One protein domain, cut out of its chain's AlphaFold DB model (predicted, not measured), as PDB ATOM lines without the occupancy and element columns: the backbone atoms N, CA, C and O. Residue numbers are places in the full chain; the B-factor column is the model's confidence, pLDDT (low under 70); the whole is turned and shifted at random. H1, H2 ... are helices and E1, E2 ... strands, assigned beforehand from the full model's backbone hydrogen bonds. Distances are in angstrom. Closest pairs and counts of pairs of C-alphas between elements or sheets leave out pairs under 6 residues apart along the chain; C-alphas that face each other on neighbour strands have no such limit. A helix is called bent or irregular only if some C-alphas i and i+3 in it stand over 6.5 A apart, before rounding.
ATOM      1  N   THR A  52     -22.049  -4.008  20.974       94.56
ATOM      2  CA  THR A  52     -22.320  -3.312  19.725       94.56
ATOM      3  C   THR A  52     -21.774  -1.893  19.818       94.56
ATOM      4  O   THR A  52     -20.998  -1.489  18.953       94.56
ATOM      5  N   ASP A  53     -22.053  -1.185  20.911       95.56
ATOM      6  CA  ASP A  53     -21.541   0.169  21.132       95.56
ATOM      7  C   ASP A  53     -20.020   0.173  21.321       95.56
ATOM      8  O   ASP A  53     -19.331   1.017  20.749       95.56
ATOM      9  N   ALA A  54     -19.454  -0.823  22.017       97.88
ATOM     10  CA  ALA A  54     -17.999  -0.988  22.099       97.88
ATOM     11  C   ALA A  54     -17.354  -1.172  20.710       97.88
ATOM     12  O   ALA A  54     -16.272  -0.641  20.444       97.88
ATOM     13  N   THR A  55     -18.018  -1.899  19.806       98.50
ATOM     14  CA  THR A  55     -17.532  -2.127  18.436       98.50
ATOM     15  C   THR A  55     -17.687  -0.888  17.558       98.50
ATOM     16  O   THR A  55     -16.776  -0.580  16.788       98.50
ATOM     17  N   ILE A  56     -18.784  -0.137  17.692       97.94
ATOM     18  CA  ILE A  56     -18.981   1.148  17.001       97.94
ATOM     19  C   ILE A  56     -17.937   2.162  17.466       97.94
ATOM     20  O   ILE A  56     -17.260   2.759  16.634       97.94
ATOM     21  N   ALA A  57     -17.735   2.299  18.778       98.31
ATOM     22  CA  ALA A  57     -16.726   3.188  19.344       98.31
ATOM     23  C   ALA A  57     -15.320   2.848  18.843       98.31
ATOM     24  O   ALA A  57     -14.543   3.728  18.473       98.31
ATOM     25  N   TRP A  58     -14.979   1.557  18.791       98.75
ATOM     26  CA  TRP A  58     -13.717   1.126  18.205       98.75
ATOM     27  C   TRP A  58     -13.636   1.487  16.719       98.75
ATOM     28  O   TRP A  58     -12.638   2.055  16.291       98.75
ATOM     29  N   SER A  59     -14.692   1.224  15.955       98.81
ATOM     30  CA  SER A  59     -14.753   1.473  14.511       98.81
ATOM     31  C   SER A  59     -14.612   2.956  14.161       98.81
ATOM     32  O   SER A  59     -13.864   3.298  13.247       98.81
ATOM     33  N   LEU A  60     -15.259   3.841  14.923       98.75
ATOM     34  CA  LEU A  60     -15.160   5.294  14.770       98.75
ATOM     35  C   LEU A  60     -13.751   5.810  15.098       98.75
ATOM     36  O   LEU A  60     -13.189   6.591  14.338       98.75
ATOM     37  N   ARG A  61     -13.106   5.299  16.153       98.50
ATOM     38  CA  ARG A  61     -11.707   5.656  16.474       98.50
ATOM     39  C   ARG A  61     -10.674   5.111  15.476       98.50
ATOM     40  O   ARG A  61      -9.498   5.430  15.608       98.50
ATOM     41  N   HIS A  62     -11.083   4.283  14.512       98.75
ATOM     42  CA  HIS A  62     -10.186   3.624  13.557       98.75
ATOM     43  C   HIS A  62     -10.613   3.799  12.092       98.75
ATOM     44  O   HIS A  62     -10.172   3.018  11.244       98.75
ATOM     45  N   ASP A  63     -11.456   4.787  11.781       98.69
ATOM     46  CA  ASP A  63     -11.902   5.097  10.415       98.69
ATOM     47  C   ASP A  63     -12.510   3.870   9.716       98.69
ATOM     48  O   ASP A  63     -12.089   3.466   8.633       98.69
ATOM     49  N   LYS A  64     -13.435   3.171  10.383       98.62
ATOM     50  CA  LYS A  64     -14.079   1.951   9.853       98.62
ATOM     51  C   LYS A  64     -15.535   2.149   9.457       98.62
ATOM     52  O   LYS A  64     -16.237   1.174   9.230       98.62
ATOM     53  N   ILE A  65     -15.997   3.393   9.375       98.44
ATOM     54  CA  ILE A  65     -17.299   3.712   8.791       98.44
ATOM     55  C   ILE A  65     -17.061   4.210   7.371       98.44
ATOM     56  O   ILE A  65     -16.325   5.174   7.150       98.44
ATOM     57  N   LEU A  66     -17.650   3.525   6.391       98.62
ATOM     58  CA  LEU A  66     -17.576   3.944   4.995       98.62
ATOM     59  C   LEU A  66     -18.604   5.037   4.742       98.62
ATOM     60  O   LEU A  66     -19.761   4.920   5.146       98.62
ATOM     61  N   ARG A  67     -18.206   6.079   4.014       98.25
ATOM     62  CA  ARG A  67     -19.138   7.128   3.614       98.25
ATOM     63  C   ARG A  67     -20.218   6.541   2.690       98.25
ATOM     64  O   ARG A  67     -19.863   6.022   1.624       98.25
ATOM     65  N   PRO A  68     -21.517   6.645   3.014       97.50
ATOM     66  CA  PRO A  68     -22.564   6.279   2.069       97.50
ATOM     67  C   PRO A  68     -22.670   7.324   0.950       97.50
ATOM     68  O   PRO A  68     -22.249   8.469   1.100       97.50
ATOM     69  N   ALA A  69     -23.275   6.958  -0.184       95.81
ATOM     70  CA  ALA A  69     -23.581   7.944  -1.227       95.81
ATOM     71  C   ALA A  69     -24.541   9.031  -0.710       95.81
ATOM     72  O   ALA A  69     -24.370  10.207  -1.024       95.81
ATOM     73  N   ARG A  70     -25.521   8.623   0.108       96.38
ATOM     74  CA  ARG A  70     -26.419   9.482   0.889       96.38
ATOM     75  C   ARG A  70     -26.723   8.802   2.217       96.38
ATOM     76  O   ARG A  70     -26.997   7.598   2.231       96.38
ATOM     77  N   TRP A  71     -26.718   9.546   3.315       97.88
ATOM     78  CA  TRP A  71     -27.013   8.985   4.633       97.88
ATOM     79  C   TRP A  71     -28.448   8.473   4.706       97.88
ATOM     80  O   TRP A  71     -28.681   7.390   5.238       97.88
ATOM     81  N   LYS A  72     -29.395   9.154   4.058       96.25
ATOM     82  CA  LYS A  72     -30.807   8.756   3.992       96.25
ATOM     83  C   LYS A  72     -31.042   7.368   3.396       96.25
ATOM     84  O   LYS A  72     -32.045   6.731   3.694       96.25
ATOM     85  N   ASP A  73     -30.117   6.859   2.583       95.50
ATOM     86  CA  ASP A  73     -30.246   5.516   2.009       95.50
ATOM     87  C   ASP A  73     -29.915   4.406   3.020       95.50
ATOM     88  O   ASP A  73     -30.300   3.249   2.797       95.50
ATOM     89  N   THR A  74     -29.249   4.752   4.128       95.75
ATOM     90  CA  THR A  74     -28.817   3.790   5.147       95.75
ATOM     91  C   THR A  74     -29.988   3.249   5.954       95.75
ATOM     92  O   THR A  74     -30.015   2.048   6.140       95.75
ATOM     93  N   SER A  75     -30.998   4.057   6.304       96.19
ATOM     94  CA  SER A  75     -32.204   3.623   7.032       96.19
ATOM     95  C   SER A  75     -33.479   4.171   6.392       96.19
ATOM     96  O   SER A  75     -33.530   5.324   5.976       96.19
ATOM     97  N   ARG A  76     -34.557   3.369   6.365       95.31
ATOM     98  CA  ARG A  76     -35.856   3.806   5.810       95.31
ATOM     99  C   ARG A  76     -36.541   4.922   6.606       95.31
ATOM    100  O   ARG A  76     -37.472   5.527   6.084       95.31
ATOM    101  N   TRP A  77     -36.133   5.146   7.856       97.56
ATOM    102  CA  TRP A  77     -36.715   6.168   8.731       97.56
ATOM    103  C   TRP A  77     -35.808   7.378   8.919       97.56
ATOM    104  O   TRP A  77     -36.233   8.316   9.586       97.56
ATOM    105  N   LEU A  78     -34.583   7.376   8.373       98.25
ATOM    106  CA  LEU A  78     -33.671   8.503   8.556       98.25
ATOM    107  C   LEU A  78     -34.287   9.772   7.950       98.25
ATOM    108  O   LEU A  78     -34.718   9.785   6.791       98.25
ATOM    109  N   THR A  79     -34.367  10.833   8.748       98.56
ATOM    110  CA  THR A  79     -34.985  12.092   8.326       98.56
ATOM    111  C   THR A  79     -34.087  12.849   7.352       98.56
ATOM    112  O   THR A  79     -32.870  12.676   7.332       98.56
ATOM    113  N   ASP A  80     -34.678  13.745   6.556       98.44
ATOM    114  CA  ASP A  80     -33.897  14.686   5.739       98.44
ATOM    115  C   ASP A  80     -33.013  15.599   6.596       98.44
ATOM    116  O   ASP A  80     -31.986  16.088   6.139       98.44
ATOM    117  N   GLU A  81     -33.420  15.857   7.838       98.44
ATOM    118  CA  GLU A  81     -32.641  16.667   8.766       98.44
ATOM    119  C   GLU A  81     -31.408  15.923   9.277       98.44
ATOM    120  O   GLU A  81     -30.323  16.494   9.234       98.44
ATOM    121  N   ALA A  82     -31.536  14.645   9.645       98.69
ATOM    122  CA  ALA A  82     -30.376  13.817   9.970       98.69
ATOM    123  C   ALA A  82     -29.464  13.576   8.765       98.69
ATOM    124  O   ALA A  82     -28.248  13.615   8.919       98.69
ATOM    125  N   ASP A  83     -30.013  13.383   7.562       98.62
ATOM    126  CA  ASP A  83     -29.199  13.269   6.346       98.62
ATOM    127  C   ASP A  83     -28.351  14.527   6.109       98.62
ATOM    128  O   ASP A  83     -27.149  14.427   5.850       98.62
ATOM    129  N   ARG A  84     -28.942  15.719   6.277       98.69
ATOM    130  CA  ARG A  84     -28.205  16.989   6.206       98.69
ATOM    131  C   ARG A  84     -27.192  17.139   7.335       98.69
ATOM    132  O   ARG A  84     -26.079  17.565   7.051       98.69
ATOM    133  N   ALA A  85     -27.553  16.798   8.572       98.81
ATOM    134  CA  ALA A  85     -26.662  16.903   9.727       98.81
ATOM    135  C   ALA A  85     -25.428  16.006   9.558       98.81
ATOM    136  O   ALA A  85     -24.306  16.496   9.617       98.81
ATOM    137  N   LEU A  86     -25.627  14.732   9.208       98.75
ATOM    138  CA  LEU A  86     -24.545  13.792   8.916       98.75
ATOM    139  C   LEU A  86     -23.707  14.220   7.705       98.75
ATOM    140  O   LEU A  86     -22.490  14.065   7.708       98.75
ATOM    141  N   THR A  87     -24.329  14.768   6.657       98.62
ATOM    142  CA  THR A  87     -23.592  15.278   5.486       98.62
ATOM    143  C   THR A  87     -22.747  16.500   5.836       98.62
ATOM    144  O   THR A  87     -21.628  16.622   5.346       98.62
ATOM    145  N   ALA A  88     -23.262  17.399   6.677       98.62
ATOM    146  CA  ALA A  88     -22.530  18.571   7.138       98.62
ATOM    147  C   ALA A  88     -21.374  18.182   8.069       98.62
ATOM    148  O   ALA A  88     -20.267  18.671   7.877       98.62
ATOM    149  N   ALA A  89     -21.623  17.275   9.018       98.62
ATOM    150  CA  ALA A  89     -20.639  16.824   9.995       98.62
ATOM    151  C   ALA A  89     -19.520  15.981   9.363       98.62
ATOM    152  O   ALA A  89     -18.356  16.198   9.656       98.62
ATOM    153  N   CYS A  90     -19.856  15.045   8.471       98.56
ATOM    154  CA  CYS A  90     -18.884  14.127   7.860       98.56
ATOM    155  C   CYS A  90     -18.307  14.597   6.520       98.56
ATOM    156  O   CYS A  90     -17.433  13.938   5.951       98.56
ATOM    157  N   GLY A  91     -18.831  15.694   5.973       97.25
ATOM    158  CA  GLY A  91     -18.421  16.234   4.684       97.25
ATOM    159  C   GLY A  91     -18.728  15.331   3.482       97.25
ATOM    160  O   GLY A  91     -19.372  14.277   3.557       97.25
ATOM    161  N   THR A  92     -18.263  15.775   2.309       96.81
ATOM    162  CA  THR A  92     -18.459  15.055   1.034       96.81
ATOM    163  C   THR A  92     -17.179  14.793   0.243       96.81
ATOM    164  O   THR A  92     -17.242  14.137  -0.799       96.81
ATOM    165  N   ASP A  93     -16.032  15.227   0.768       96.69
ATOM    166  CA  ASP A  93     -14.728  15.143   0.099       96.69
ATOM    167  C   ASP A  93     -14.224  13.701  -0.021       96.69
ATOM    168  O   ASP A  93     -13.590  13.322  -1.007       96.69
ATOM    169  N   VAL A  94     -14.545  12.862   0.967       97.56
ATOM    170  CA  VAL A  94     -14.291  11.421   0.912       97.56
ATOM    171  C   VAL A  94     -15.224  10.801  -0.133       97.56
ATOM    172  O   VAL A  94     -16.437  10.965  -0.022       97.56
ATOM    173  N   PRO A  95     -14.740  10.051  -1.138       98.00
ATOM    174  CA  PRO A  95     -15.626   9.380  -2.085       98.00
ATOM    175  C   PRO A  95     -16.537   8.348  -1.402       98.00
ATOM    176  O   PRO A  95     -16.134   7.687  -0.445       98.00
ATOM    177  N   ALA A  96     -17.756   8.160  -1.913       97.81
ATOM    178  CA  ALA A  96     -18.661   7.130  -1.398       97.81
ATOM    179  C   ALA A  96     -18.007   5.732  -1.433       97.81
ATOM    180  O   ALA A  96     -17.307   5.379  -2.385       97.81
ATOM    181  N   GLY A  97     -18.223   4.940  -0.382       97.56
ATOM    182  CA  GLY A  97     -17.595   3.631  -0.188       97.56
ATOM    183  C   GLY A  97     -16.139   3.687   0.289       97.56
ATOM    184  O   GLY A  97     -15.484   2.646   0.361       97.56
ATOM    185  N   ARG A  98     -15.605   4.875   0.605       98.44
ATOM    186  CA  ARG A  98     -14.291   5.039   1.240       98.44
ATOM    187  C   ARG A  98     -14.444   5.360   2.731       98.44
ATOM    188  O   ARG A  98     -15.457   5.949   3.112       98.44
ATOM    189  N   PRO A  99     -13.467   4.967   3.567       98.50
ATOM    190  CA  PRO A  99     -13.468   5.290   4.990       98.50
ATOM    191  C   PRO A  99     -13.552   6.789   5.269       98.50
ATOM    192  O   PRO A  99     -12.786   7.560   4.691       98.50
ATOM    193  N   LEU A 100     -14.453   7.177   6.169       98.62
ATOM    194  CA  LEU A 100     -14.489   8.512   6.763       98.62
ATOM    195  C   LEU A 100     -13.359   8.656   7.800       98.62
ATOM    196  O   LEU A 100     -13.103   7.691   8.521       98.62
ATOM    197  N   PRO A 101     -12.706   9.829   7.920       98.19
ATOM    198  CA  PRO A 101     -11.618  10.081   8.874       98.19
ATOM    199  C   PRO A 101     -12.136  10.337  10.305       98.19
ATOM    200  O   PRO A 101     -11.727  11.290  10.970       98.19
ATOM    201  N   THR A 102     -13.064   9.502  10.779       98.56
ATOM    202  CA  THR A 102     -13.777   9.662  12.058       98.56
ATOM    203  C   THR A 102     -12.843   9.705  13.274       98.56
ATOM    204  O   THR A 102     -13.154  10.340  14.275       98.56
ATOM    205  N   SER A 103     -11.658   9.104  13.199       98.19
ATOM    206  CA  SER A 103     -10.656   9.127  14.270       98.19
ATOM    207  C   SER A 103     -10.102  10.524  14.566       98.19
ATOM    208  O   SER A 103      -9.650  10.777  15.684       98.19
ATOM    209  N   THR A 104     -10.150  11.429  13.586       98.00
ATOM    210  CA  THR A 104      -9.679  12.819  13.705       98.00
ATOM    211  C   THR A 104     -10.779  13.855  13.491       98.00
ATOM    212  O   THR A 104     -10.614  15.006  13.887       98.00
ATOM    213  N   ASP A 105     -11.888  13.454  12.873       98.44
ATOM    214  CA  ASP A 105     -13.071  14.279  12.661       98.44
ATOM    215  C   ASP A 105     -14.071  14.071  13.807       98.44
ATOM    216  O   ASP A 105     -14.872  13.127  13.823       98.44
ATOM    217  N   THR A 106     -13.969  14.950  14.805       98.50
ATOM    218  CA  THR A 106     -14.820  14.928  15.999       98.50
ATOM    219  C   THR A 106     -16.289  15.151  15.654       98.50
ATOM    220  O   THR A 106     -17.130  14.441  16.200       98.50
ATOM    221  N   ASP A 107     -16.599  16.073  14.739       98.62
ATOM    222  CA  ASP A 107     -17.981  16.426  14.404       98.62
ATOM    223  C   ASP A 107     -18.683  15.240  13.732       98.62
ATOM    224  O   ASP A 107     -19.795  14.871  14.115       98.62
ATOM    225  N   CYS A 108     -18.008  14.572  12.789       98.81
ATOM    226  CA  CYS A 108     -18.537  13.363  12.162       98.81
ATOM    227  C   CYS A 108     -18.739  12.217  13.168       98.81
ATOM    228  O   CYS A 108     -19.771  11.540  13.146       98.81
ATOM    229  N   THR A 109     -17.768  11.994  14.060       98.81
ATOM    230  CA  THR A 109     -17.874  10.964  15.105       98.81
ATOM    231  C   THR A 109     -19.041  11.226  16.048       98.81
ATOM    232  O   THR A 109     -19.809  10.300  16.327       98.81
ATOM    233  N   ASP A 110     -19.190  12.465  16.511       98.75
ATOM    234  CA  ASP A 110     -20.254  12.863  17.426       98.75
ATOM    235  C   ASP A 110     -21.629  12.726  16.772       98.75
ATOM    236  O   ASP A 110     -22.531  12.143  17.366       98.75
ATOM    237  N   GLU A 111     -21.795  13.168  15.523       98.88
ATOM    238  CA  GLU A 111     -23.083  13.070  14.833       98.88
ATOM    239  C   GLU A 111     -23.514  11.606  14.628       98.88
ATOM    240  O   GLU A 111     -24.648  11.241  14.949       98.88
ATOM    241  N   ILE A 112     -22.605  10.731  14.175       98.69
ATOM    242  CA  ILE A 112     -22.904   9.298  14.010       98.69
ATOM    243  C   ILE A 112     -23.249   8.660  15.359       98.69
ATOM    244  O   ILE A 112     -24.248   7.939  15.477       98.69
ATOM    245  N   PHE A 113     -22.421   8.899  16.380       98.19
ATOM    246  CA  PHE A 113     -22.597   8.263  17.680       98.19
ATOM    247  C   PHE A 113     -23.852   8.768  18.400       98.19
ATOM    248  O   PHE A 113     -24.612   7.965  18.942       98.19
ATOM    249  N   ASN A 114     -24.135  10.071  18.351       98.19
ATOM    250  CA  ASN A 114     -25.303  10.658  18.997       98.19
ATOM    251  C   ASN A 114     -26.621  10.203  18.357       98.19
ATOM    252  O   ASN A 114     -27.582   9.934  19.085       98.19
ATOM    253  N   ILE A 115     -26.671  10.034  17.027       98.44
ATOM    254  CA  ILE A 115     -27.843   9.459  16.346       98.44
ATOM    255  C   ILE A 115     -28.089   8.024  16.804       98.44
ATOM    256  O   ILE A 115     -29.234   7.658  17.082       98.44
ATOM    257  N   ARG A 116     -27.030   7.212  16.918       95.62
ATOM    258  CA  ARG A 116     -27.132   5.849  17.452       95.62
ATOM    259  C   ARG A 116     -27.647   5.857  18.892       95.62
ATOM    260  O   ARG A 116     -28.623   5.169  19.181       95.62
ATOM    261  N   GLU A 117     -27.023   6.625  19.777       95.12
ATOM    262  CA  GLU A 117     -27.308   6.577  21.214       95.12
ATOM    263  C   GLU A 117     -28.684   7.165  21.560       95.12
ATOM    264  O   GLU A 117     -29.460   6.586  22.320       95.12
ATOM    265  N   SER A 118     -29.014   8.321  20.982       96.06
ATOM    266  CA  SER A 118     -30.176   9.115  21.397       96.06
ATOM    267  C   SER A 118     -31.336   9.109  20.399       96.06
ATOM    268  O   SER A 118     -32.435   9.561  20.733       96.06
ATOM    269  N   GLY A 119     -31.113   8.628  19.170       97.75
ATOM    270  CA  GLY A 119     -32.067   8.784  18.070       97.75
ATOM    271  C   GLY A 119     -32.208  10.234  17.592       97.75
ATOM    272  O   GLY A 119     -33.204  10.565  16.940       97.75
ATOM    273  N   LYS A 120     -31.255  11.110  17.934       98.50
ATOM    274  CA  LYS A 120     -31.261  12.537  17.596       98.50
ATOM    275  C   LYS A 120     -29.949  12.979  16.963       98.50
ATOM    276  O   LYS A 120     -28.906  12.388  17.213       98.50
ATOM    277  N   THR A 121     -30.006  14.049  16.183       98.62
ATOM    278  CA  THR A 121     -28.815  14.761  15.704       98.62
ATOM    279  C   THR A 121     -28.120  15.500  16.849       98.62
ATOM    280  O   THR A 121     -28.726  15.686  17.913       98.62
ATOM    281  N   MET A 122     -26.891  15.993  16.651       98.19
ATOM    282  CA  MET A 122     -26.215  16.819  17.669       98.19
ATOM    283  C   MET A 122     -26.957  18.130  17.973       98.19
ATOM    284  O   MET A 122     -26.866  18.654  19.081       98.19
ATOM    285  N   SER A 123     -27.761  18.634  17.030       97.62
ATOM    286  CA  SER A 123     -28.659  19.781  17.247       97.62
ATOM    287  C   SER A 123     -29.935  19.437  18.031       97.62
ATOM    288  O   SER A 123     -30.707  20.330  18.376       97.62
ATOM    289  N   GLY A 124     -30.175  18.153  18.318       98.06
ATOM    290  CA  GLY A 124     -31.336  17.666  19.061       98.06
ATOM    291  C   GLY A 124     -32.569  17.351  18.210       98.06
ATOM    292  O   GLY A 124     -33.601  16.974  18.777       98.06
ATOM    293  N   ALA A 125     -32.486  17.465  16.882       98.50
ATOM    294  CA  ALA A 125     -33.568  17.085  15.978       98.50
ATOM    295  C   ALA A 125     -33.758  15.562  15.961       98.50
ATOM    296  O   ALA A 125     -32.808  14.802  16.138       98.50
ATOM    297  N   ALA A 126     -34.988  15.094  15.737       98.44
ATOM    298  CA  ALA A 126     -35.253  13.663  15.613       98.44
ATOM    299  C   ALA A 126     -34.566  13.102  14.357       98.44
ATOM    300  O   ALA A 126     -34.838  13.535  13.233       98.44
ATOM    301  N   ALA A 127     -33.695  12.110  14.544       98.56
ATOM    302  CA  ALA A 127     -32.963  11.511  13.435       98.56
ATOM    303  C   ALA A 127     -33.799  10.496  12.653       98.56
ATOM    304  O   ALA A 127     -33.519  10.227  11.485       98.56
ATOM    305  N   PHE A 128     -34.855   9.976  13.280       98.38
ATOM    306  CA  PHE A 128     -35.768   9.013  12.684       98.38
ATOM    307  C   PHE A 128     -37.220   9.493  12.775       98.38
ATOM    308  O   PHE A 128     -37.648   9.979  13.822       98.38
ATOM    309  N   ALA A 129     -37.981   9.343  11.689       97.31
ATOM    310  CA  ALA A 129     -39.403   9.682  11.632       97.31
ATOM    311  C   ALA A 129     -40.193   8.727  10.727       97.31
ATOM    312  O   ALA A 129     -39.631   7.955   9.950       97.31
ATOM    313  N   GLY A 130     -41.519   8.800  10.829       95.75
ATOM    314  CA  GLY A 130     -42.462   7.917  10.149       95.75
ATOM    315  C   GLY A 130     -43.120   6.942  11.118       95.75
ATOM    316  O   GLY A 130     -43.077   7.133  12.329       95.75
ATOM    317  N   GLU A 131     -43.735   5.899  10.570       95.06
ATOM    318  CA  GLU A 131     -44.430   4.879  11.353       95.06
ATOM    319  C   GLU A 131     -43.633   3.573  11.374       95.06
ATOM    320  O   GLU A 131     -43.050   3.142  10.367       95.06
ATOM    321  N   TRP A 132     -43.619   2.923  12.533       96.69
ATOM    322  CA  TRP A 132     -43.124   1.566  12.715       96.69
ATOM    323  C   TRP A 132     -43.839   0.912  13.891       96.69
ATOM    324  O   TRP A 132     -44.448   1.572  14.727       96.69
ATOM    325  N   ASN A 133     -43.759  -0.415  13.962       97.38
ATOM    326  CA  ASN A 133     -44.249  -1.130  15.126       97.38
ATOM    327  C   ASN A 133     -43.178  -1.102  16.225       97.38
ATOM    328  O   ASN A 133     -42.151  -1.776  16.111       97.38
ATOM    329  N   HIS A 134     -43.445  -0.370  17.302       97.12
ATOM    330  CA  HIS A 134     -42.533  -0.156  18.429       97.12
ATOM    331  C   HIS A 134     -42.267  -1.412  19.270       97.12
ATOM    332  O   HIS A 134     -41.449  -1.374  20.182       97.12
ATOM    333  N   ARG A 135     -42.919  -2.542  18.971       97.69
ATOM    334  CA  ARG A 135     -42.593  -3.853  19.552       97.69
ATOM    335  C   ARG A 135     -41.840  -4.777  18.598       97.69
ATOM    336  O   ARG A 135     -41.544  -5.908  18.967       97.69
ATOM    337  N   ARG A 136     -41.548  -4.337  17.372       97.00
ATOM    338  CA  ARG A 136     -40.816  -5.129  16.361       97.00
ATOM    339  C   ARG A 136     -39.503  -4.494  15.944       97.00
ATOM    340  O   ARG A 136     -38.633  -5.181  15.416       97.00
ATOM    341  N   THR A 137     -39.377  -3.191  16.150       96.75
ATOM    342  CA  THR A 137     -38.172  -2.452  15.825       96.75
ATOM    343  C   THR A 137     -38.106  -1.145  16.595       96.75
ATOM    344  O   THR A 137     -39.118  -0.615  17.058       96.75
ATOM    345  N   VAL A 138     -36.892  -0.620  16.668       95.88
ATOM    346  CA  VAL A 138     -36.622   0.776  16.953       95.88
ATOM    347  C   VAL A 138     -35.552   1.243  15.950       95.88
ATOM    348  O   VAL A 138     -34.522   0.570  15.815       95.88
ATOM    349  N   PRO A 139     -35.773   2.344  15.203       96.44
ATOM    350  CA  PRO A 139     -34.918   2.713  14.075       96.44
ATOM    351  C   PRO A 139     -33.420   2.813  14.389       96.44
ATOM    352  O   PRO A 139     -32.617   2.308  13.608       96.44
ATOM    353  N   GLN A 140     -33.022   3.366  15.543       95.62
ATOM    354  CA  GLN A 140     -31.595   3.486  15.872       95.62
ATOM    355  C   GLN A 140     -30.900   2.137  16.167       95.62
ATOM    356  O   GLN A 140     -29.677   2.029  16.064       95.62
ATOM    357  N   TYR A 141     -31.656   1.077  16.483       95.38
ATOM    358  CA  TYR A 141     -31.099  -0.278  16.618       95.38
ATOM    359  C   TYR A 141     -30.953  -0.931  15.247       95.38
ATOM    360  O   TYR A 141     -29.889  -1.451  14.919       95.38
ATOM    361  N   ALA A 142     -32.003  -0.833  14.427       95.94
ATOM    362  CA  ALA A 142     -32.000  -1.305  13.047       95.94
ATOM    363  C   ALA A 142     -30.879  -0.678  12.200       95.94
ATOM    364  O   ALA A 142     -30.324  -1.343  11.329       95.94
ATOM    365  N   TRP A 143     -30.527   0.577  12.482       96.81
ATOM    366  CA  TRP A 143     -29.513   1.319  11.739       96.81
ATOM    367  C   TRP A 143     -28.086   0.792  11.911       96.81
ATOM    368  O   TRP A 143     -27.245   0.970  11.033       96.81
ATOM    369  N   VAL A 144     -27.772   0.103  13.006       93.12
ATOM    370  CA  VAL A 144     -26.369  -0.205  13.302       93.12
ATOM    371  C   VAL A 144     -25.691  -1.164  12.345       93.12
ATOM    372  O   VAL A 144     -24.592  -0.849  11.895       93.12
ATOM    373  N   PRO A 145     -26.283  -2.307  11.979       92.69
ATOM    374  CA  PRO A 145     -25.680  -3.139  10.949       92.69
ATOM    375  C   PRO A 145     -25.504  -2.376   9.625       92.69
ATOM    376  O   PRO A 145     -24.575  -2.660   8.877       92.69
ATOM    377  N   GLN A 146     -26.355  -1.376   9.363       95.00
ATOM    378  CA  GLN A 146     -26.341  -0.558   8.148       95.00
ATOM    379  C   GLN A 146     -25.173   0.451   8.148       95.00
ATOM    380  O   GLN A 146     -24.690   0.797   7.072       95.00
ATOM    381  N   LEU A 147     -24.644   0.846   9.317       97.06
ATOM    382  CA  LEU A 147     -23.406   1.643   9.434       97.06
ATOM    383  C   LEU A 147     -22.178   0.928   8.857       97.06
ATOM    384  O   LEU A 147     -21.232   1.574   8.411       97.06
ATOM    385  N   PHE A 148     -22.199  -0.404   8.844       98.06
ATOM    386  CA  PHE A 148     -21.125  -1.231   8.300       98.06
ATOM    387  C   PHE A 148     -21.375  -1.643   6.842       98.06
ATOM    388  O   PHE A 148     -20.680  -2.519   6.322       98.06
ATOM    389  N   ALA A 149     -22.355  -1.034   6.163       97.62
ATOM    390  CA  ALA A 149     -22.625  -1.327   4.763       97.62
ATOM    391  C   ALA A 149     -21.384  -1.082   3.885       97.62
ATOM    392  O   ALA A 149     -20.706  -0.062   3.989       97.62
ATOM    393  N   GLY A 150     -21.090  -2.040   3.008       97.94
ATOM    394  CA  GLY A 150     -19.892  -2.067   2.168       97.94
ATOM    395  C   GLY A 150     -18.716  -2.857   2.755       97.94
ATOM    396  O   GLY A 150     -17.870  -3.302   1.976       97.94
ATOM    397  N   HIS A 151     -18.690  -3.116   4.068       98.50
ATOM    398  CA  HIS A 151     -17.759  -4.074   4.673       98.50
ATOM    399  C   HIS A 151     -18.242  -5.510   4.506       98.50
ATOM    400  O   HIS A 151     -19.436  -5.792   4.487       98.50
ATOM    401  N   THR A 152     -17.308  -6.446   4.416       98.56
ATOM    402  CA  THR A 152     -17.583  -7.882   4.482       98.56
ATOM    403  C   THR A 152     -17.806  -8.343   5.923       98.56
ATOM    404  O   THR A 152     -17.324  -7.725   6.874       98.56
ATOM    405  N   VAL A 153     -18.506  -9.469   6.102       97.81
ATOM    406  CA  VAL A 153     -18.690 -10.075   7.434       97.81
ATOM    407  C   VAL A 153     -17.346 -10.325   8.143       97.81
ATOM    408  O   VAL A 153     -17.210  -9.868   9.276       97.81
ATOM    409  N   PRO A 154     -16.317 -10.937   7.512       98.44
ATOM    410  CA  PRO A 154     -15.015 -11.119   8.161       98.44
ATOM    411  C   PRO A 154     -14.327  -9.813   8.587       98.44
ATOM    412  O   PRO A 154     -13.632  -9.798   9.603       98.44
ATOM    413  N   GLU A 155     -14.514  -8.712   7.851       98.56
ATOM    414  CA  GLU A 155     -13.992  -7.403   8.263       98.56
ATOM    415  C   GLU A 155     -14.673  -6.919   9.544       98.56
ATOM    416  O   GLU A 155     -13.975  -6.589  10.505       98.56
ATOM    417  N   LEU A 156     -16.008  -6.959   9.611       98.50
ATOM    418  CA  LEU A 156     -16.739  -6.562  10.818       98.50
ATOM    419  C   LEU A 156     -16.402  -7.467  12.012       98.50
ATOM    420  O   LEU A 156     -16.225  -6.982  13.130       98.50
ATOM    421  N   GLU A 157     -16.227  -8.769  11.789       98.56
ATOM    422  CA  GLU A 157     -15.750  -9.678  12.833       98.56
ATOM    423  C   GLU A 157     -14.352  -9.307  13.337       98.56
ATOM    424  O   GLU A 157     -14.082  -9.403  14.536       98.56
ATOM    425  N   SER A 158     -13.460  -8.852  12.450       98.81
ATOM    426  CA  SER A 158     -12.127  -8.391  12.848       98.81
ATOM    427  C   SER A 158     -12.198  -7.131  13.720       98.81
ATOM    428  O   SER A 158     -11.468  -7.033  14.710       98.81
ATOM    429  N   TYR A 159     -13.125  -6.214  13.422       98.75
ATOM    430  CA  TYR A 159     -13.349  -4.996  14.208       98.75
ATOM    431  C   TYR A 159     -13.925  -5.339  15.582       98.75
ATOM    432  O   TYR A 159     -13.397  -4.900  16.604       98.75
ATOM    433  N   ALA A 160     -14.935  -6.213  15.624       98.69
ATOM    434  CA  ALA A 160     -15.504  -6.716  16.869       98.69
ATOM    435  C   ALA A 160     -14.457  -7.449  17.723       98.69
ATOM    436  O   ALA A 160     -14.439  -7.297  18.943       98.69
ATOM    437  N   ALA A 161     -13.549  -8.216  17.112       98.81
ATOM    438  CA  ALA A 161     -12.488  -8.918  17.829       98.81
ATOM    439  C   ALA A 161     -11.457  -7.954  18.441       98.81
ATOM    440  O   ALA A 161     -11.025  -8.163  19.580       98.81
ATOM    441  N   ALA A 162     -11.085  -6.896  17.717       98.88
ATOM    442  CA  ALA A 162     -10.195  -5.852  18.218       98.88
ATOM    443  C   ALA A 162     -10.851  -5.058  19.360       98.88
ATOM    444  O   ALA A 162     -10.283  -4.977  20.452       98.88
ATOM    445  N   ALA A 163     -12.090  -4.598  19.157       98.69
ATOM    446  CA  ALA A 163     -12.892  -3.929  20.179       98.69
ATOM    447  C   ALA A 163     -13.044  -4.794  21.438       98.69
ATOM    448  O   ALA A 163     -12.835  -4.331  22.559       98.69
ATOM    449  N   ARG A 164     -13.325  -6.090  21.259       98.69
ATOM    450  CA  ARG A 164     -13.418  -7.068  22.346       98.69
ATOM    451  C   ARG A 164     -12.130  -7.199  23.135       98.69
ATOM    452  O   ARG A 164     -12.174  -7.265  24.361       98.69
ATOM    453  N   LYS A 165     -10.987  -7.273  22.452       98.69
ATOM    454  CA  LYS A 165      -9.682  -7.366  23.108       98.69
ATOM    455  C   LYS A 165      -9.428  -6.138  23.985       98.69
ATOM    456  O   LYS A 165      -9.043  -6.308  25.138       98.69
ATOM    457  N   GLU A 166      -9.676  -4.939  23.462       98.50
ATOM    458  CA  GLU A 166      -9.506  -3.685  24.207       98.50
ATOM    459  C   GLU A 166     -10.466  -3.595  25.400       98.50
ATOM    460  O   GLU A 166     -10.025  -3.415  26.536       98.50
ATOM    461  N   ALA A 167     -11.761  -3.820  25.173       98.50
ATOM    462  CA  ALA A 167     -12.789  -3.713  26.204       98.50
ATOM    463  C   ALA A 167     -12.619  -4.746  27.334       98.50
ATOM    464  O   ALA A 167     -12.925  -4.456  28.491       98.50
ATOM    465  N   LEU A 168     -12.123  -5.953  27.026       98.44
ATOM    466  CA  LEU A 168     -11.803  -6.957  28.044       98.44
ATOM    467  C   LEU A 168     -10.518  -6.626  28.814       98.44
ATOM    468  O   LEU A 168     -10.438  -6.954  29.997       98.44
ATOM    469  N   ALA A 169      -9.533  -5.985  28.184       98.44
ATOM    470  CA  ALA A 169      -8.295  -5.585  28.851       98.44
ATOM    471  C   ALA A 169      -8.495  -4.392  29.803       98.44
ATOM    472  O   ALA A 169      -7.809  -4.303  30.822       98.44
ATOM    473  N   ALA A 170      -9.444  -3.501  29.502       98.44
ATOM    474  CA  ALA A 170      -9.765  -2.360  30.350       98.44
ATOM    475  C   ALA A 170     -10.284  -2.796  31.739       98.44
ATOM    476  O   ALA A 170     -10.998  -3.805  31.847       98.44
ATOM    477  N   PRO A 171      -9.950  -2.068  32.823       98.12
ATOM    478  CA  PRO A 171     -10.500  -2.343  34.146       98.12
ATOM    479  C   PRO A 171     -12.011  -2.072  34.188       98.12
ATOM    480  O   PRO A 171     -12.541  -1.264  33.426       98.12
ATOM    481  N   VAL A 172     -12.716  -2.752  35.097       97.69
ATOM    482  CA  VAL A 172     -14.133  -2.454  35.362       97.69
ATOM    483  C   VAL A 172     -14.246  -1.011  35.859       97.69
ATOM    484  O   VAL A 172     -13.429  -0.582  36.670       97.69
ATOM    485  N   GLY A 173     -15.222  -0.272  35.337       96.88
ATOM    486  CA  GLY A 173     -15.414   1.155  35.601       96.88
ATOM    487  C   GLY A 173     -14.617   2.084  34.676       96.88
ATOM    488  O   GLY A 173     -14.779   3.299  34.760       96.88
ATOM    489  N   ALA A 174     -13.775   1.554  33.778       98.25
ATOM    490  CA  ALA A 174     -13.048   2.389  32.824       98.25
ATOM    491  C   ALA A 174     -14.004   3.161  31.905       98.25
ATOM    492  O   ALA A 174     -15.009   2.627  31.431       98.25
ATOM    493  N   THR A 175     -13.643   4.397  31.583       98.12
ATOM    494  CA  THR A 175     -14.309   5.214  30.565       98.12
ATOM    495  C   THR A 175     -13.339   5.525  29.431       98.12
ATOM    496  O   THR A 175     -12.123   5.387  29.575       98.12
ATOM    497  N   GLN A 176     -13.874   5.921  28.281       97.19
ATOM    498  CA  GLN A 176     -13.097   6.382  27.135       97.19
ATOM    499  C   GLN A 176     -13.776   7.583  26.476       97.19
ATOM    500  O   GLN A 176     -14.989   7.779  26.607       97.19
ATOM    501  N   LYS A 177     -12.978   8.381  25.764       97.62
ATOM    502  CA  LYS A 177     -13.474   9.445  24.892       97.62
ATOM    503  C   LYS A 177     -13.774   8.901  23.502       97.62
ATOM    504  O   LYS A 177     -13.002   8.102  22.970       97.62
ATOM    505  N   LEU A 178     -14.883   9.357  22.939       97.81
ATOM    506  CA  LEU A 178     -15.287   9.113  21.562       97.81
ATOM    507  C   LEU A 178     -15.856  10.423  21.027       97.81
ATOM    508  O   LEU A 178     -16.931  10.828  21.460       97.81
ATOM    509  N   GLY A 179     -15.084  11.112  20.186       97.00
ATOM    510  CA  GLY A 179     -15.331  12.525  19.900       97.00
ATOM    511  C   GLY A 179     -15.428  13.329  21.204       97.00
ATOM    512  O   GLY A 179     -14.534  13.231  22.056       97.00
ATOM    513  N   THR A 180     -16.512  14.076  21.412       97.75
ATOM    514  CA  THR A 180     -16.752  14.802  22.671       97.75
ATOM    515  C   THR A 180     -17.407  13.948  23.764       97.75
ATOM    516  O   THR A 180     -17.316  14.287  24.955       97.75
ATOM    517  N   HIS A 181     -17.991  12.800  23.410       97.81
ATOM    518  CA  HIS A 181     -18.681  11.917  24.345       97.81
ATOM    519  C   HIS A 181     -17.720  11.219  25.322       97.81
ATOM    520  O   HIS A 181     -16.569  10.901  25.011       97.81
ATOM    521  N   THR A 182     -18.217  10.939  26.530       97.94
ATOM    522  CA  THR A 182     -17.575  10.027  27.487       97.94
ATOM    523  C   THR A 182     -18.436   8.781  27.598       97.94
ATOM    524  O   THR A 182     -19.580   8.870  28.036       97.94
ATOM    525  N   ILE A 183     -17.884   7.630  27.231       97.31
ATOM    526  CA  ILE A 183     -18.613   6.358  27.189       97.31
ATOM    527  C   ILE A 183     -17.890   5.290  28.019       97.31
ATOM    528  O   ILE A 183     -16.705   5.458  28.335       97.31
ATOM    529  N   PRO A 184     -18.550   4.173  28.371       97.38
ATOM    530  CA  PRO A 184     -17.862   3.029  28.953       97.38
ATOM    531  C   PRO A 184     -16.694   2.552  28.073       97.38
ATOM    532  O   PRO A 184     -16.810   2.372  26.861       97.38
ATOM    533  N   GLY A 185     -15.538   2.355  28.705       97.75
ATOM    534  CA  GLY A 185     -14.303   1.856  28.096       97.75
ATOM    535  C   GLY A 185     -14.104   0.350  28.247       97.75
ATOM    536  O   GLY A 185     -13.074  -0.174  27.834       97.75
TER     537      GLY A 185
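AT A GLANCE: This is residues 52 to 185 of the 390 residues of the protein "Haloacid dehalogenase-like hydrolase" of Streptomyces sp. SID5785 (UniProt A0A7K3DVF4). What shape do these atoms make? H3 and H1 lie near the middle of a cluster of crossed helices: H2 and H4 pack on different parts of H3, and H5 crosses H1 nearly at a right angle. A small hairpin, E1 and E2, sits by H1 and H3, and long loops run between the first four helices. What is it built of, and how large is it? The printed part has 134 residues, mostly helix by class, with five named helices and then two strands in the order H1 H2 H3 H4 H5 E1 E2, the strands forming an antiparallel sheet E1 - E2. It is compact, with a radius of gyration of the C-alphas of 14.5 A, and rounded, with spans of 41 by 37 by 29 A.

IN THESE COORDINATES: Where are the helices? H1 is residues 52 to 60, 12.2 A long, from C-alpha 52 at (-22.320, -3.312, 19.725); H2 is residues 80 to 90, 15.2 A, and H3 residues 106 to 118, 17.3 A. H4 is residues 139 to 147, 12.5 A, and only just irregular: C-alphas 142 and 145 are 6.9 A apart. H5, the longest, is residues 153 to 169, 24.2 A, ending at C-alpha 169 (-8.295, -5.585, 28.851). Where are the strands? E1 is residues 175 to 178, 9.9 A, and E2 residues 181 to 184, 10.0 A, ending at C-alpha 184 (-17.862, 3.029, 28.953).

HOW THE PARTS SIT: What does H1 meet? H1 touches H5, about perpendicular at 79 degrees, with the C-alphas of Thr 55 and Ala 160 closest at 5.3 A. H1 and H3 are close but not clearly touching; their closest C-alphas, Leu 60 and Thr 109, are 6.3 A apart. What touches H3? With residues 107 to 112 alone H3 touches H2, a helical hairpin at 37 degrees, only just a steep tilt, opposite ways; the closest C-alphas, Cys 90 and Cys 108, are 4.4 A apart. With residues 115 to 117 alone it touches H4, a helical hairpin at a steep tilt of 43 degrees, opposite ways; the closest C-alphas, Arg 116 and Gln 140, are 5.3 A apart. H2 and H4 are apart. How do the strands pair? The hairpin E1 and E2 is antiparallel, with N 176 and O 183 at 2.9 A and N 178 and O 181 at 3.1 A, within hydrogen-bond range. The closest C-alphas of H1 and E1, Ala 57 and Leu 178, are 6.5 A apart. What do the helix backbones show? Every O i to N i+4 pair is within hydrogen-bond range in H1, H2, H3 and H5; H4 has 2 of 5, and 4 of 6 O i to N i+3 pairs.

THE WHOLE: How far does it reach? The two C-alphas farthest apart, Glu 131 and Pro 171, are 41.5 A apart. Which links are long, and is there a cut? The links H1 to H2, H2 to H3 and H3 to H4 are long, with 19, 15 and 20 residues; the printed part has no cut. How sure is the model? The mean pLDDT of the printed part is 97.7, and no printed residue is under 70.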